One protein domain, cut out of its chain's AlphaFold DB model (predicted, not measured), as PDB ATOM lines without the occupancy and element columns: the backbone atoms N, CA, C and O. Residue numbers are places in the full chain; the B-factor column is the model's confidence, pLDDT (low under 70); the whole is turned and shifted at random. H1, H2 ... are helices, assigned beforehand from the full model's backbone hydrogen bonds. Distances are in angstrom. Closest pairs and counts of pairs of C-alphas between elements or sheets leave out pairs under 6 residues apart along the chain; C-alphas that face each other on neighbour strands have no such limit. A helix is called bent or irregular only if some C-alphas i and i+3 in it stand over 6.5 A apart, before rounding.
ATOM      1  N   ASN A  69     163.288 156.827 146.608       81.56
ATOM      2  CA  ASN A  69     162.269 156.659 145.575       81.56
ATOM      3  C   ASN A  69     162.891 156.502 144.187       81.56
ATOM      4  O   ASN A  69     162.370 155.714 143.402       81.56
ATOM      5  N   VAL A  70     164.006 157.193 143.914       82.12
ATOM      6  CA  VAL A  70     164.754 157.068 142.652       82.12
ATOM      7  C   VAL A  70     165.279 155.638 142.509       82.12
ATOM      8  O   VAL A  70     165.027 154.992 141.492       82.12
ATOM      9  N   SER A  71     165.870 155.085 143.576       79.50
ATOM     10  CA  SER A  71     166.352 153.697 143.591       79.50
ATOM     11  C   SER A  71     165.256 152.658 143.420       79.50
ATOM     12  O   SER A  71     165.413 151.686 142.685       79.50
ATOM     13  N   VAL A  72     164.116 152.857 144.080       77.25
ATOM     14  CA  VAL A  72     162.971 151.954 143.928       77.25
ATOM     15  C   VAL A  72     162.408 152.041 142.508       77.25
ATOM     16  O   VAL A  72     162.058 151.009 141.940       77.25
ATOM     17  N   SER A  73     162.335 153.233 141.904       76.69
ATOM     18  CA  SER A  73     161.859 153.365 140.524       76.69
ATOM     19  C   SER A  73     162.779 152.680 139.518       76.69
ATOM     20  O   SER A  73     162.289 151.872 138.735       76.69
ATOM     21  N   GLU A  74     164.091 152.913 139.570       74.25
ATOM     22  CA  GLU A  74     165.037 152.367 138.586       74.25
ATOM     23  C   GLU A  74     165.168 150.838 138.682       74.25
ATOM     24  O   GLU A  74     165.165 150.144 137.661       74.25
ATOM     25  N   GLN A  75     165.148 150.276 139.896       70.81
ATOM     26  CA  GLN A  75     165.099 148.821 140.078       70.81
ATOM     27  C   GLN A  75     163.833 148.199 139.477       70.81
ATOM     28  O   GLN A  75     163.886 147.131 138.861       70.81
ATOM     29  N   LEU A  76     162.682 148.864 139.614       69.12
ATOM     30  CA  LEU A  76     161.424 148.399 139.025       69.12
ATOM     31  C   LEU A  76     161.409 148.555 137.495       69.12
ATOM     32  O   LEU A  76     160.807 147.724 136.809       69.12
ATOM     33  N   GLU A  77     162.098 149.559 136.945       65.75
ATOM     34  CA  GLU A  77     162.313 149.706 135.502       65.75
ATOM     35  C   GLU A  77     163.150 148.556 134.921       65.75
ATOM     36  O   GLU A  77     162.780 147.991 133.890       65.75
ATOM     37  N   GLY A  78     164.193 148.108 135.628       61.19
ATOM     38  CA  GLY A  78     164.998 146.939 135.242       61.19
ATOM     39  C   GLY A  78     164.215 145.616 135.196       61.19
ATOM     40  O   GLY A  78     164.573 144.695 134.460       61.19
ATOM     41  N   ILE A  79     163.099 145.527 135.926       61.88
ATOM     42  CA  ILE A  79     162.226 144.342 136.005       61.88
ATOM     43  C   ILE A  79     161.098 144.387 134.943       61.88
ATOM     44  O   ILE A  79     160.387 143.393 134.738       61.88
ATOM     45  N   GLN A  80     160.945 145.493 134.197       54.72
ATOM     46  CA  GLN A  80     159.824 145.716 133.269       54.72
ATOM     47  C   GLN A  80     159.635 144.629 132.206       54.72
ATOM     48  O   GLN A  80     158.494 144.368 131.831       54.72
ATOM     49  N   GLY A  81     160.697 143.947 131.763       56.25
ATOM     50  CA  GLY A  81     160.574 142.844 130.800       56.25
ATOM     51  C   GLY A  81     159.681 141.693 131.291       56.25
ATOM     52  O   GLY A  81     158.970 141.092 130.499       56.25
ATOM     53  N   SER A  82     159.656 141.433 132.603       51.81
ATOM     54  CA  SER A  82     158.779 140.435 133.244       51.81
ATOM     55  C   SER A  82     157.446 141.050 133.700       51.81
ATOM     56  O   SER A  82     156.391 140.412 133.693       51.81
ATOM     57  N   PHE A  83     157.474 142.337 134.060       56.06
ATOM     58  CA  PHE A  83     156.319 143.072 134.574       56.06
ATOM     59  C   PHE A  83     155.280 143.393 133.492       56.06
ATOM     60  O   PHE A  83     154.082 143.304 133.756       56.06
ATOM     61  N   GLN A  84     155.708 143.728 132.269       54.88
ATOM     62  CA  GLN A  84     154.806 144.021 131.148       54.88
ATOM     63  C   GLN A  84     154.001 142.776 130.721       54.88
ATOM     64  O   GLN A  84     152.793 142.881 130.490       54.88
ATOM     65  N   ASP A  85     154.616 141.588 130.744       56.97
ATOM     66  CA  ASP A  85     153.951 140.305 130.462       56.97
ATOM     67  C   ASP A  85     152.979 139.878 131.579       56.97
ATOM     68  O   ASP A  85     151.897 139.335 131.323       56.97
ATOM     69  N   LEU A  86     153.308 140.175 132.840       53.06
ATOM     70  CA  LEU A  86     152.411 139.945 133.977       53.06
ATOM     71  C   LEU A  86     151.246 140.951 134.007       53.06
ATOM     72  O   LEU A  86     150.115 140.572 134.317       53.06
ATOM     73  N   MET A  87     151.479 142.210 133.627       49.75
ATOM     74  CA  MET A  87     150.463 143.268 133.602       49.75
ATOM     75  C   MET A  87     149.463 143.088 132.447       49.75
ATOM     76  O   MET A  87     148.271 143.350 132.629       49.75
ATOM     77  N   GLY A  88     149.897 142.534 131.306       55.53
ATOM     78  CA  GLY A  88     149.014 142.138 130.200       55.53
ATOM     79  C   GLY A  88     147.963 141.088 130.596       55.53
ATOM     80  O   GLY A  88     146.807 141.177 130.177       55.53
ATOM     81  N   ASN A  89     148.323 140.155 131.484       51.53
ATOM     82  CA  ASN A  89     147.412 139.133 132.016       51.53
ATOM     83  C   ASN A  89     146.497 139.658 133.147       51.53
ATOM     84  O   ASN A  89     145.381 139.165 133.339       51.53
ATOM     85  N   VAL A  90     146.930 140.695 133.874       51.94
ATOM     86  CA  VAL A  90     146.155 141.333 134.956       51.94
ATOM     87  C   VAL A  90     145.088 142.287 134.408       51.94
ATOM     88  O   VAL A  90     143.963 142.288 134.910       51.94
ATOM     89  N   LEU A 101     142.329 149.245 148.616       46.84
ATOM     90  CA  LEU A 101     143.539 148.543 149.068       46.84
ATOM     91  C   LEU A 101     144.341 147.975 147.882       46.84
ATOM     92  O   LEU A 101     144.137 146.814 147.523       46.84
ATOM     93  N   PRO A 102     145.263 148.757 147.281       52.31
ATOM     94  CA  PRO A 102     146.096 148.301 146.161       52.31
ATOM     95  C   PRO A 102     146.831 146.990 146.479       52.31
ATOM     96  O   PRO A 102     146.800 146.054 145.689       52.31
ATOM     97  N   ALA A 103     147.366 146.874 147.696       56.72
ATOM     98  CA  ALA A 103     148.055 145.689 148.205       56.72
ATOM     99  C   ALA A 103     147.175 144.418 148.231       56.72
ATOM    100  O   ALA A 103     147.541 143.400 147.650       56.72
ATOM    101  N   LEU A 104     145.986 144.470 148.849       56.03
ATOM    102  CA  LEU A 104     145.101 143.298 148.996       56.03
ATOM    103  C   LEU A 104     144.423 142.879 147.683       56.03
ATOM    104  O   LEU A 104     144.068 141.710 147.521       56.03
ATOM    105  N   VAL A 105     144.232 143.813 146.746       60.00
ATOM    106  CA  VAL A 105     143.751 143.491 145.395       60.00
ATOM    107  C   VAL A 105     144.848 142.781 144.607       60.00
ATOM    108  O   VAL A 105     144.586 141.711 144.062       60.00
ATOM    109  N   ILE A 106     146.083 143.298 144.610       57.94
ATOM    110  CA  ILE A 106     147.218 142.649 143.936       57.94
ATOM    111  C   ILE A 106     147.470 141.262 144.534       57.94
ATOM    112  O   ILE A 106     147.607 140.308 143.782       57.94
ATOM    113  N   GLN A 107     147.395 141.102 145.857       59.25
ATOM    114  CA  GLN A 107     147.555 139.800 146.512       59.25
ATOM    115  C   GLN A 107     146.516 138.755 146.067       59.25
ATOM    116  O   GLN A 107     146.832 137.571 145.986       59.25
ATOM    117  N   ARG A 108     145.275 139.164 145.768       61.88
ATOM    118  CA  ARG A 108     144.220 138.247 145.293       61.88
ATOM    119  C   ARG A 108     144.273 137.985 143.794       61.88
ATOM    120  O   ARG A 108     143.923 136.891 143.369       61.88
ATOM    121  N   VAL A 109     144.643 138.993 143.009       65.19
ATOM    122  CA  VAL A 109     144.652 138.921 141.542       65.19
ATOM    123  C   VAL A 109     145.945 138.282 141.036       65.19
ATOM    124  O   VAL A 109     145.923 137.529 140.068       65.19
ATOM    125  N   ASN A 110     147.064 138.544 141.708       63.38
ATOM    126  CA  ASN A 110     148.362 137.964 141.412       63.38
ATOM    127  C   ASN A 110     149.224 137.896 142.696       63.38
ATOM    128  O   ASN A 110     150.019 138.801 142.964       63.38
ATOM    129  N   PRO A 111     149.086 136.830 143.507       68.62
ATOM    130  CA  PRO A 111     149.868 136.665 144.734       68.62
ATOM    131  C   PRO A 111     151.380 136.625 144.477       68.62
ATOM    132  O   PRO A 111     152.136 137.070 145.335       68.62
ATOM    133  N   ALA A 112     151.820 136.169 143.298       67.12
ATOM    134  CA  ALA A 112     153.228 136.198 142.910       67.12
ATOM    135  C   ALA A 112     153.735 137.635 142.700       67.12
ATOM    136  O   ALA A 112     154.830 137.966 143.133       67.12
ATOM    137  N   LEU A 113     152.926 138.516 142.102       66.12
ATOM    138  CA  LEU A 113     153.252 139.937 141.948       66.12
ATOM    139  C   LEU A 113     153.299 140.666 143.294       66.12
ATOM    140  O   LEU A 113     154.158 141.513 143.506       66.12
ATOM    141  N   TYR A 114     152.381 140.340 144.203       68.56
ATOM    142  CA  TYR A 114     152.375 140.905 145.551       68.56
ATOM    143  C   TYR A 114     153.627 140.511 146.340       68.56
ATOM    144  O   TYR A 114     154.261 141.376 146.938       68.56
ATOM    145  N   ASP A 115     153.999 139.230 146.304       71.56
ATOM    146  CA  ASP A 115     155.209 138.720 146.951       71.56
ATOM    147  C   ASP A 115     156.479 139.321 146.326       71.56
ATOM    148  O   ASP A 115     157.357 139.785 147.046       71.56
ATOM    149  N   LEU A 116     156.539 139.442 144.993       69.38
ATOM    150  CA  LEU A 116     157.633 140.125 144.290       69.38
ATOM    151  C   LEU A 116     157.745 141.607 144.662       69.38
ATOM    152  O   LEU A 116     158.851 142.102 144.843       69.38
ATOM    153  N   LEU A 117     156.628 142.323 144.799       70.50
ATOM    154  CA  LEU A 117     156.637 143.730 145.209       70.50
ATOM    155  C   LEU A 117     157.016 143.890 146.684       70.50
ATOM    156  O   LEU A 117     157.776 144.790 147.026       70.50
ATOM    157  N   GLN A 118     156.515 143.018 147.559       74.31
ATOM    158  CA  GLN A 118     156.823 143.066 148.983       74.31
ATOM    159  C   GLN A 118     158.290 142.709 149.249       74.31
ATOM    160  O   GLN A 118     158.969 143.438 149.968       74.31
ATOM    161  N   ASN A 119     158.797 141.642 148.629       75.06
ATOM    162  CA  ASN A 119     160.190 141.226 148.768       75.06
ATOM    163  C   ASN A 119     161.144 142.152 147.997       75.06
ATOM    164  O   ASN A 119     162.220 142.456 148.499       75.06
ATOM    165  N   GLY A 120     160.737 142.667 146.832       73.31
ATOM    166  CA  GLY A 120     161.534 143.597 146.028       73.31
ATOM    167  C   GLY A 120     161.725 144.963 146.690       73.31
ATOM    168  O   GLY A 120     162.836 145.475 146.712       73.31
ATOM    169  N   VAL A 121     160.681 145.535 147.305       76.12
ATOM    170  CA  VAL A 121     160.809 146.801 148.057       76.12
ATOM    171  C   VAL A 121     161.666 146.622 149.316       76.12
ATOM    172  O   VAL A 121     162.443 147.513 149.653       76.12
ATOM    173  N   LEU A 122     161.557 145.477 150.001       78.56
ATOM    174  CA  LEU A 122     162.416 145.162 151.148       78.56
ATOM    175  C   LEU A 122     163.887 145.044 150.732       78.56
ATOM    176  O   LEU A 122     164.741 145.652 151.372       78.56
ATOM    177  N   GLN A 123     164.169 144.331 149.640       79.38
ATOM    178  CA  GLN A 123     165.519 144.217 149.091       79.38
ATOM    179  C   GLN A 123     166.074 145.587 148.673       79.38
ATOM    180  O   GLN A 123     167.179 145.940 149.078       79.38
ATOM    181  N   ALA A 124     165.288 146.395 147.957       76.06
ATOM    182  CA  ALA A 124     165.682 147.743 147.548       76.06
ATOM    183  C   ALA A 124     166.001 148.651 148.748       76.06
ATOM    184  O   ALA A 124     166.974 149.404 148.717       76.06
ATOM    185  N   SER A 125     165.209 148.564 149.824       81.69
ATOM    186  CA  SER A 125     165.456 149.311 151.060       81.69
ATOM    187  C   SER A 125     166.757 148.882 151.737       81.69
ATOM    188  O   SER A 125     167.494 149.735 152.230       81.69
ATOM    189  N   GLU A 126     167.052 147.582 151.780       87.31
ATOM    190  CA  GLU A 126     168.292 147.071 152.368       87.31
ATOM    191  C   GLU A 126     169.515 147.476 151.539       87.31
ATOM    192  O   GLU A 126     170.478 148.011 152.088       87.31
ATOM    193  N   GLU A 127     169.459 147.327 150.215       85.19
ATOM    194  CA  GLU A 127     170.532 147.754 149.314       85.19
ATOM    195  C   GLU A 127     170.784 149.266 149.406       85.19
ATOM    196  O   GLU A 127     171.943 149.687 149.484       85.19
ATOM    197  N   PHE A 128     169.724 150.081 149.491       86.88
ATOM    198  CA  PHE A 128     169.828 151.523 149.730       86.88
ATOM    199  C   PHE A 128     170.549 151.823 151.049       86.88
ATOM    200  O   PHE A 128     171.467 152.646 151.081       86.88
ATOM    201  N   HIS A 129     170.184 151.143 152.142       86.62
ATOM    202  CA  HIS A 129     170.854 151.315 153.432       86.62
ATOM    203  C   HIS A 129     172.333 150.923 153.368       86.62
ATOM    204  O   HIS A 129     173.173 151.679 153.848       86.62
ATOM    205  N   ILE A 130     172.671 149.801 152.730       87.75
ATOM    206  CA  ILE A 130     174.066 149.374 152.552       87.75
ATOM    207  C   ILE A 130     174.839 150.400 151.708       87.75
ATOM    208  O   ILE A 130     176.000 150.696 151.997       87.75
ATOM    209  N   ALA A 131     174.233 150.944 150.653       87.62
ATOM    210  CA  ALA A 131     174.861 151.963 149.819       87.62
ATOM    211  C   ALA A 131     175.076 153.279 150.576       87.62
ATOM    212  O   ALA A 131     176.147 153.875 150.470       87.62
ATOM    213  N   LYS A 132     174.120 153.679 151.418       86.44
ATOM    214  CA  LYS A 132     174.262 154.839 152.298       86.44
ATOM    215  C   LYS A 132     175.389 154.653 153.312       86.44
ATOM    216  O   LYS A 132     176.234 155.533 153.420       86.44
ATOM    217  N   THR A 133     175.458 153.501 153.981       88.00
ATOM    218  CA  THR A 133     176.563 153.183 154.901       88.00
ATOM    219  C   THR A 133     177.914 153.206 154.182       88.00
ATOM    220  O   THR A 133     178.884 153.734 154.710       88.00
ATOM    221  N   SER A 134     177.980 152.693 152.949       86.31
ATOM    222  CA  SER A 134     179.203 152.738 152.135       86.31
ATOM    223  C   SER A 134     179.620 154.173 151.790       86.31
ATOM    224  O   SER A 134     180.806 154.484 151.821       86.31
ATOM    225  N   CYS A 135     178.664 155.061 151.506       85.25
ATOM    226  CA  CYS A 135     178.936 156.488 151.345       85.25
ATOM    227  C   CYS A 135     179.463 157.112 152.647       85.25
ATOM    228  O   CYS A 135     180.461 157.830 152.616       85.25
ATOM    229  N   GLU A 136     178.830 156.813 153.787       83.38
ATOM    230  CA  GLU A 136     179.228 157.308 155.113       83.38
ATOM    231  C   GLU A 136     180.650 156.856 155.492       83.38
ATOM    232  O   GLU A 136     181.421 157.640 156.042       83.38
ATOM    233  N   GLU A 137     181.040 155.633 155.134       81.75
ATOM    234  CA  GLU A 137     182.397 155.113 155.330       81.75
ATOM    235  C   GLU A 137     183.437 155.868 154.486       81.75
ATOM    236  O   GLU A 137     184.502 156.230 154.992       81.75
ATOM    237  N   LEU A 138     183.113 156.174 153.223       79.06
ATOM    238  CA  LEU A 138     183.995 156.931 152.326       79.06
ATOM    239  C   LEU A 138     184.277 158.351 152.837       79.06
ATOM    240  O   LEU A 138     185.387 158.848 152.647       79.06
ATOM    241  N   VAL A 139     183.290 158.995 153.468       70.81
ATOM    242  CA  VAL A 139     183.423 160.365 153.997       70.81
ATOM    243  C   VAL A 139     183.902 160.412 155.452       70.81
ATOM    244  O   VAL A 139     184.479 161.415 155.861       70.81
ATOM    245  N   GLY A 140     183.668 159.353 156.237       59.50
ATOM    246  CA  GLY A 140     183.875 159.338 157.688       59.50
ATOM    247  C   GLY A 140     185.149 158.645 158.180       59.50
ATOM    248  O   GLY A 140     185.587 158.933 159.293       59.50
ATOM    249  N   VAL A 141     185.766 157.751 157.393       50.69
ATOM    250  CA  VAL A 141     186.905 156.929 157.853       50.69
ATOM    251  C   VAL A 141     188.094 157.050 156.894       50.69
ATOM    252  O   VAL A 141     188.199 156.372 155.868       50.69
ATOM    253  N   MET A 142     189.046 157.923 157.235       54.09
ATOM    254  CA  MET A 142     190.304 158.063 156.486       54.09
ATOM    255  C   MET A 142     191.518 157.408 157.160       54.09
ATOM    256  O   MET A 142     192.561 157.338 156.506       54.09
ATOM    257  N   ASP A 143     191.384 156.900 158.390       52.59
ATOM    258  CA  ASP A 143     192.509 156.400 159.204       52.59
ATOM    259  C   ASP A 143     193.007 154.999 158.808       52.59
ATOM    260  O   ASP A 143     194.179 154.687 159.000       52.59
ATOM    261  N   GLU A 144     192.156 154.144 158.230       51.94
ATOM    262  CA  GLU A 144     192.483 152.715 158.084       51.94
ATOM    263  C   GLU A 144     193.149 152.313 156.760       51.94
ATOM    264  O   GLU A 144     193.564 151.162 156.633       51.94
ATOM    265  N   ALA A 145     193.292 153.208 155.771       58.34
ATOM    266  CA  ALA A 145     193.938 152.801 154.515       58.34
ATOM    267  C   ALA A 145     195.345 153.310 154.309       58.34
ATOM    268  O   ALA A 145     195.759 154.349 154.814       58.34
ATOM    269  N   ILE A 146     196.049 152.551 153.483       56.97
ATOM    270  CA  ILE A 146     197.480 152.646 153.289       56.97
ATOM    271  C   ILE A 146     197.728 153.120 151.857       56.97
ATOM    272  O   ILE A 146     197.195 152.563 150.902       56.97
ATOM    273  N   GLY A 147     198.552 154.155 151.696       68.44
ATOM    274  CA  GLY A 147     198.966 154.642 150.380       68.44
ATOM    275  C   GLY A 147     197.826 155.251 149.554       68.44
ATOM    276  O   GLY A 147     197.040 156.060 150.049       68.44
ATOM    277  N   ASN A 148     197.765 154.891 148.270       76.19
ATOM    278  CA  ASN A 148     196.894 155.534 147.283       76.19
ATOM    279  C   ASN A 148     195.396 155.299 147.470       76.19
ATOM    280  O   ASN A 148     194.593 156.106 146.998       76.19
ATOM    281  N   ASP A 149     195.019 154.261 148.209       82.19
ATOM    282  CA  ASP A 149     193.622 153.946 148.498       82.19
ATOM    283  C   ASP A 149     192.914 155.112 149.210       82.19
ATOM    284  O   ASP A 149     191.705 155.297 149.064       82.19
ATOM    285  N   ARG A 150     193.661 155.938 149.960       87.19
ATOM    286  CA  ARG A 150     193.126 157.157 150.588       87.19
ATOM    287  C   ARG A 150     192.731 158.206 149.545       87.19
ATOM    288  O   ARG A 150     191.650 158.772 149.659       87.19
ATOM    289  N   TRP A 151     193.549 158.429 148.517       89.56
ATOM    290  CA  TRP A 151     193.241 159.369 147.430       89.56
ATOM    291  C   TRP A 151     192.047 158.912 146.594       89.56
ATOM    292  O   TRP A 151     191.187 159.722 146.251       89.56
ATOM    293  N   GLU A 152     191.942 157.611 146.322       90.88
ATOM    294  CA  GLU A 152     190.778 157.056 145.631       90.88
ATOM    295  C   GLU A 152     189.491 157.232 146.436       90.88
ATOM    296  O   GLU A 152     188.459 157.563 145.855       90.88
ATOM    297  N   ARG A 153     189.530 157.075 147.766       88.38
ATOM    298  CA  ARG A 153     188.355 157.350 148.608       88.38
ATOM    299  C   ARG A 153     187.934 158.811 148.571       88.38
ATOM    300  O   ARG A 153     186.739 159.069 148.481       88.38
ATOM    301  N   VAL A 154     188.881 159.750 148.560       89.06
ATOM    302  CA  VAL A 154     188.575 161.183 148.395       89.06
ATOM    303  C   VAL A 154     187.918 161.440 147.032       89.06
ATOM    304  O   VAL A 154     186.902 162.132 146.966       89.06
ATOM    305  N   ALA A 155     188.437 160.842 145.952       91.12
ATOM    306  CA  ALA A 155     187.850 160.966 144.615       91.12
ATOM    307  C   ALA A 155     186.423 160.395 144.562       91.12
ATOM    308  O   ALA A 155     185.491 161.084 144.137       91.12
ATOM    309  N   LYS A 156     186.233 159.176 145.090       90.69
ATOM    310  CA  LYS A 156     184.918 158.536 145.217       90.69
ATOM    311  C   LYS A 156     183.970 159.417 146.024       90.69
ATOM    312  O   LYS A 156     182.902 159.739 145.522       90.69
ATOM    313  N   GLY A 157     184.357 159.869 147.216       87.56
ATOM    314  CA  GLY A 157     183.530 160.731 148.068       87.56
ATOM    315  C   GLY A 157     183.076 162.013 147.362       87.56
ATOM    316  O   GLY A 157     181.887 162.335 147.365       87.56
ATOM    317  N   GLY A 158     183.987 162.702 146.665       86.00
ATOM    318  CA  GLY A 158     183.649 163.890 145.873       86.00
ATOM    319  C   GLY A 158     182.700 163.594 144.700       86.00
ATOM    320  O   GLY A 158     181.807 164.389 144.386       86.00
ATOM    321  N   TRP A 159     182.848 162.437 144.053       89.31
ATOM    322  CA  TRP A 159     181.939 162.003 142.993       89.31
ATOM    323  C   TRP A 159     180.561 161.594 143.527       89.31
ATOM    324  O   TRP A 159     179.557 162.023 142.963       89.31
ATOM    325  N   TRP A 160     180.498 160.876 144.648       88.81
ATOM    326  CA  TRP A 160     179.256 160.569 145.363       88.81
ATOM    327  C   TRP A 160     178.501 161.846 145.750       88.81
ATOM    328  O   TRP A 160     177.298 161.940 145.514       88.81
ATOM    329  N   GLY A 161     179.205 162.874 146.240       84.69
ATOM    330  CA  GLY A 161     178.631 164.206 146.473       84.69
ATOM    331  C   GLY A 161     178.046 164.842 145.217       84.69
ATOM    332  O   GLY A 161     176.967 165.432 145.258       84.69
ATOM    333  N   THR A 162     178.710 164.663 144.076       87.19
ATOM    334  CA  THR A 162     178.214 165.154 142.783       87.19
ATOM    335  C   THR A 162     176.944 164.416 142.349       87.19
ATOM    336  O   THR A 162     175.985 165.065 141.938       87.19
ATOM    337  N   GLN A 163     176.903 163.081 142.457       89.06
ATOM    338  CA  GLN A 163     175.717 162.292 142.092       89.06
ATOM    339  C   GLN A 163     174.528 162.613 142.993       89.06
ATOM    340  O   GLN A 163     173.435 162.876 142.498       89.06
ATOM    341  N   SER A 164     174.765 162.692 144.300       86.06
ATOM    342  CA  SER A 164     173.748 163.039 145.290       86.06
ATOM    343  C   SER A 164     173.100 164.394 144.994       86.06
ATOM    344  O   SER A 164     171.877 164.510 144.965       86.06
ATOM    345  N   ASN A 165     173.901 165.421 144.690       84.38
ATOM    346  CA  ASN A 165     173.394 166.756 144.352       84.38
ATOM    347  C   ASN A 165     172.633 166.801 143.017       84.38
ATOM    348  O   ASN A 165     171.752 167.641 142.841       84.38
ATOM    349  N   ASN A 166     172.958 165.903 142.087       87.19
ATOM    350  CA  ASN A 166     172.320 165.828 140.774       87.19
ATOM    351  C   ASN A 166     171.073 164.924 140.754       87.19
ATOM    352  O   ASN A 166     170.467 164.768 139.695       87.19
ATOM    353  N   GLY A 167     170.684 164.344 141.897       84.75
ATOM    354  CA  GLY A 167     169.554 163.417 141.993       84.75
ATOM    355  C   GLY A 167     169.842 162.031 141.412       84.75
ATOM    356  O   GLY A 167     168.917 161.363 140.961       84.75
ATOM    357  N   GLY A 168     171.113 161.623 141.380       85.75
ATOM    358  CA  GLY A 168     171.524 160.297 140.928       85.75
ATOM    359  C   GLY A 168     171.062 159.182 141.867       85.75
ATOM    360  O   GLY A 168     170.801 159.398 143.052       85.75
ATOM    361  N   GLU A 169     170.985 157.969 141.331       87.44
ATOM    362  CA  GLU A 169     170.589 156.782 142.076       87.44
ATOM    363  C   GLU A 169     171.749 156.233 142.915       87.44
ATOM    364  O   GLU A 169     172.876 156.100 142.434       87.44
ATOM    365  N   ILE A 170     171.494 155.889 144.181       88.50
ATOM    366  CA  ILE A 170     172.561 155.477 145.102       88.50
ATOM    367  C   ILE A 170     173.199 154.126 144.725       88.50
ATOM    368  O   ILE A 170     174.375 153.905 145.018       88.50
ATOM    369  N   LEU A 171     172.448 153.221 144.084       88.62
ATOM    370  CA  LEU A 171     172.931 151.886 143.721       88.62
ATOM    371  C   LEU A 171     173.781 151.918 142.452       88.62
ATOM    372  O   LEU A 171     174.886 151.376 142.487       88.62
ATOM    373  N   ASP A 172     173.349 152.612 141.393       89.69
ATOM    374  CA  ASP A 172     174.204 152.908 140.232       89.69
ATOM    375  C   ASP A 172     175.463 153.670 140.658       89.69
ATOM    376  O   ASP A 172     176.580 153.310 140.274       89.69
ATOM    377  N   THR A 173     175.302 154.665 141.541       90.75
ATOM    378  CA  THR A 173     176.433 155.407 142.110       90.75
ATOM    379  C   THR A 173     177.407 154.434 142.776       90.75
ATOM    380  O   THR A 173     178.592 154.401 142.449       90.75
ATOM    381  N   LYS A 174     176.922 153.551 143.651       90.88
ATOM    382  CA  LYS A 174     177.769 152.531 144.272       90.88
ATOM    383  C   LYS A 174     178.443 151.616 143.255       90.88
ATOM    384  O   LYS A 174     179.639 151.366 143.383       90.88
ATOM    385  N   ALA A 175     177.707 151.135 142.258       91.25
ATOM    386  CA  ALA A 175     178.217 150.207 141.254       91.25
ATOM    387  C   ALA A 175     179.336 150.820 140.394       91.25
ATOM    388  O   ALA A 175     180.264 150.114 140.002       91.25
ATOM    389  N   ARG A 176     179.278 152.130 140.132       92.75
ATOM    390  CA  ARG A 176     180.244 152.862 139.294       92.75
ATOM    391  C   ARG A 176     181.310 153.609 140.095       92.75
ATOM    392  O   ARG A 176     182.177 154.251 139.509       92.75
ATOM    393  N   ALA A 177     181.304 153.516 141.424       90.56
ATOM    394  CA  ALA A 177     182.276 154.208 142.271       90.56
ATOM    395  C   ALA A 177     183.729 153.784 141.976       90.56
ATOM    396  O   ALA A 177     184.630 154.621 141.981       90.56
ATOM    397  N   ASP A 178     183.956 152.505 141.670       89.50
ATOM    398  CA  ASP A 178     185.287 151.956 141.376       89.50
ATOM    399  C   ASP A 178     185.773 152.237 139.942       89.50
ATOM    400  O   ASP A 178     186.931 151.962 139.627       89.50
ATOM    401  N   THR A 179     184.926 152.814 139.082       92.12
ATOM    402  CA  THR A 179     185.298 153.265 137.732       92.12
ATOM    403  C   THR A 179     185.183 154.779 137.629       92.12
ATOM    404  O   THR A 179     186.177 155.497 137.645       92.12
ATOM    405  N   ASP A 180     183.960 155.288 137.627       93.62
ATOM    406  CA  ASP A 180     183.642 156.684 137.359       93.62
ATOM    407  C   ASP A 180     183.948 157.549 138.581       93.62
ATOM    408  O   ASP A 180     184.369 158.698 138.442       93.62
ATOM    409  N   GLY A 181     183.787 156.983 139.780       91.69
ATOM    410  CA  GLY A 181     184.138 157.645 141.034       91.69
ATOM    411  C   GLY A 181     185.639 157.865 141.201       91.69
ATOM    412  O   GLY A 181     186.049 158.910 141.700       91.69
ATOM    413  N   VAL A 182     186.478 156.938 140.739       92.50
ATOM    414  CA  VAL A 182     187.937 157.125 140.772       92.50
ATOM    415  C   VAL A 182     188.450 157.940 139.585       92.50
ATOM    416  O   VAL A 182     189.370 158.745 139.743       92.50
ATOM    417  N   ASP A 183     187.827 157.799 138.412       95.44
ATOM    418  CA  ASP A 183     188.148 158.579 137.211       95.44
ATOM    419  C   ASP A 183     187.721 160.049 137.342       95.44
ATOM    420  O   ASP A 183     188.294 160.923 136.689       95.44
ATOM    421  N   ALA A 184     186.773 160.343 138.233       93.25
ATOM    422  CA  ALA A 184     186.358 161.691 138.592       93.25
ATOM    423  C   ALA A 184     187.496 162.554 139.157       93.25
ATOM    424  O   ALA A 184     187.480 163.769 138.930       93.25
ATOM    425  N   GLY A 185     188.466 161.947 139.845       93.06
ATOM    426  CA  GLY A 185     189.563 162.650 140.504       93.06
ATOM    427  C   GLY A 185     189.138 163.428 141.751       93.06
ATOM    428  O   GLY A 185     187.984 163.397 142.183       93.06
TER     429      GLY A 185
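This is residues 69 to 90 and 101 to 185 of the 439 residues of the protein "Integrating conjugative element protein" of Halieaceae bacterium (UniProt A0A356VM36). One long helix, H4, runs along most of the length of a rod-shaped model, and shorter helices pack on it: H5 and H6, crossed on each other, pack on the part toward its last residue, H1 packs on its middle, and H3 folds back at its first residues. H2 runs on past H1 with a gap between it and H4, and residues 77 to 82, of which 80 to 82 belong to H2, stick out. The printed part has 107 residues with six named helices, H1 to H6 in order along the chain, and no named strand, and its class is all helix. It is loose, with a radius of gyration of the C-alphas of 18.2 A and spans of 57 by 21 by 21 A.

Start at C-alpha 69, at (162.269, 156.659, 145.575), where H1 begins; it covers residues 69 to 78 and is 14.4 A long from first to last C-alpha. H2 follows at residues 80 to 90, 14.5 A. After the cut, look for H3 at residues 102 to 109, 10.6 A. Find C-alpha 111 at (149.868, 136.665, 144.734); from there H4, residues 111 to 140, runs 42.9 A to C-alpha 140 at (183.875, 159.338, 157.688). H5 is residues 149 to 165, 24.3 A. H6 is residues 170 to 183, 17.7 A, ending at C-alpha 183, at (188.148, 158.579, 137.211); it is irregular, with C-alphas 175 and 178 7.3 A apart.

Begin at the hub, H4, which touches four helices. With residues 121 to 128 alone it touches H1, at a steep tilt of 56 degrees, opposite ways; the closest C-alphas are those of Val 72 and Ala 124, 6.2 A. H3 and H4 form a helical hairpin at 44 degrees, and their closest C-alphas, of Gln 107 and Tyr 114, are 5.0 A apart. H4 touches H5 at Leu 138 and Gly 157, C-alphas 5.7 A apart, and H6 at Ala 131 and Lys 174, 6.3 A. H5 and H6 touch at a steep tilt of 49 degrees, opposite ways, with the C-alphas of Lys 156 and Gly 181 closest at 4.3 A. H2 touches no helix; it is only just apart from H4, at 8.0 A. In H1, H3, H4 and H5 each O i to N i+4 pair is within hydrogen-bond range; in H2 5 of 7 are, in H6 7 of 10.

The C-alphas farthest apart, of Arg 108 and Gly 147, are 57.4 A apart. Residues 91 to 100 are not printed, and C-alphas 90 and 101 are 16.1 A apart across the cut. Of the links that are printed whole, H4 to H5 is short and the others are tight. The mean pLDDT of the printed part is 75.5; look for values under 70 at residues 76 to 90, 101 to 114, 116 and 140 to 147.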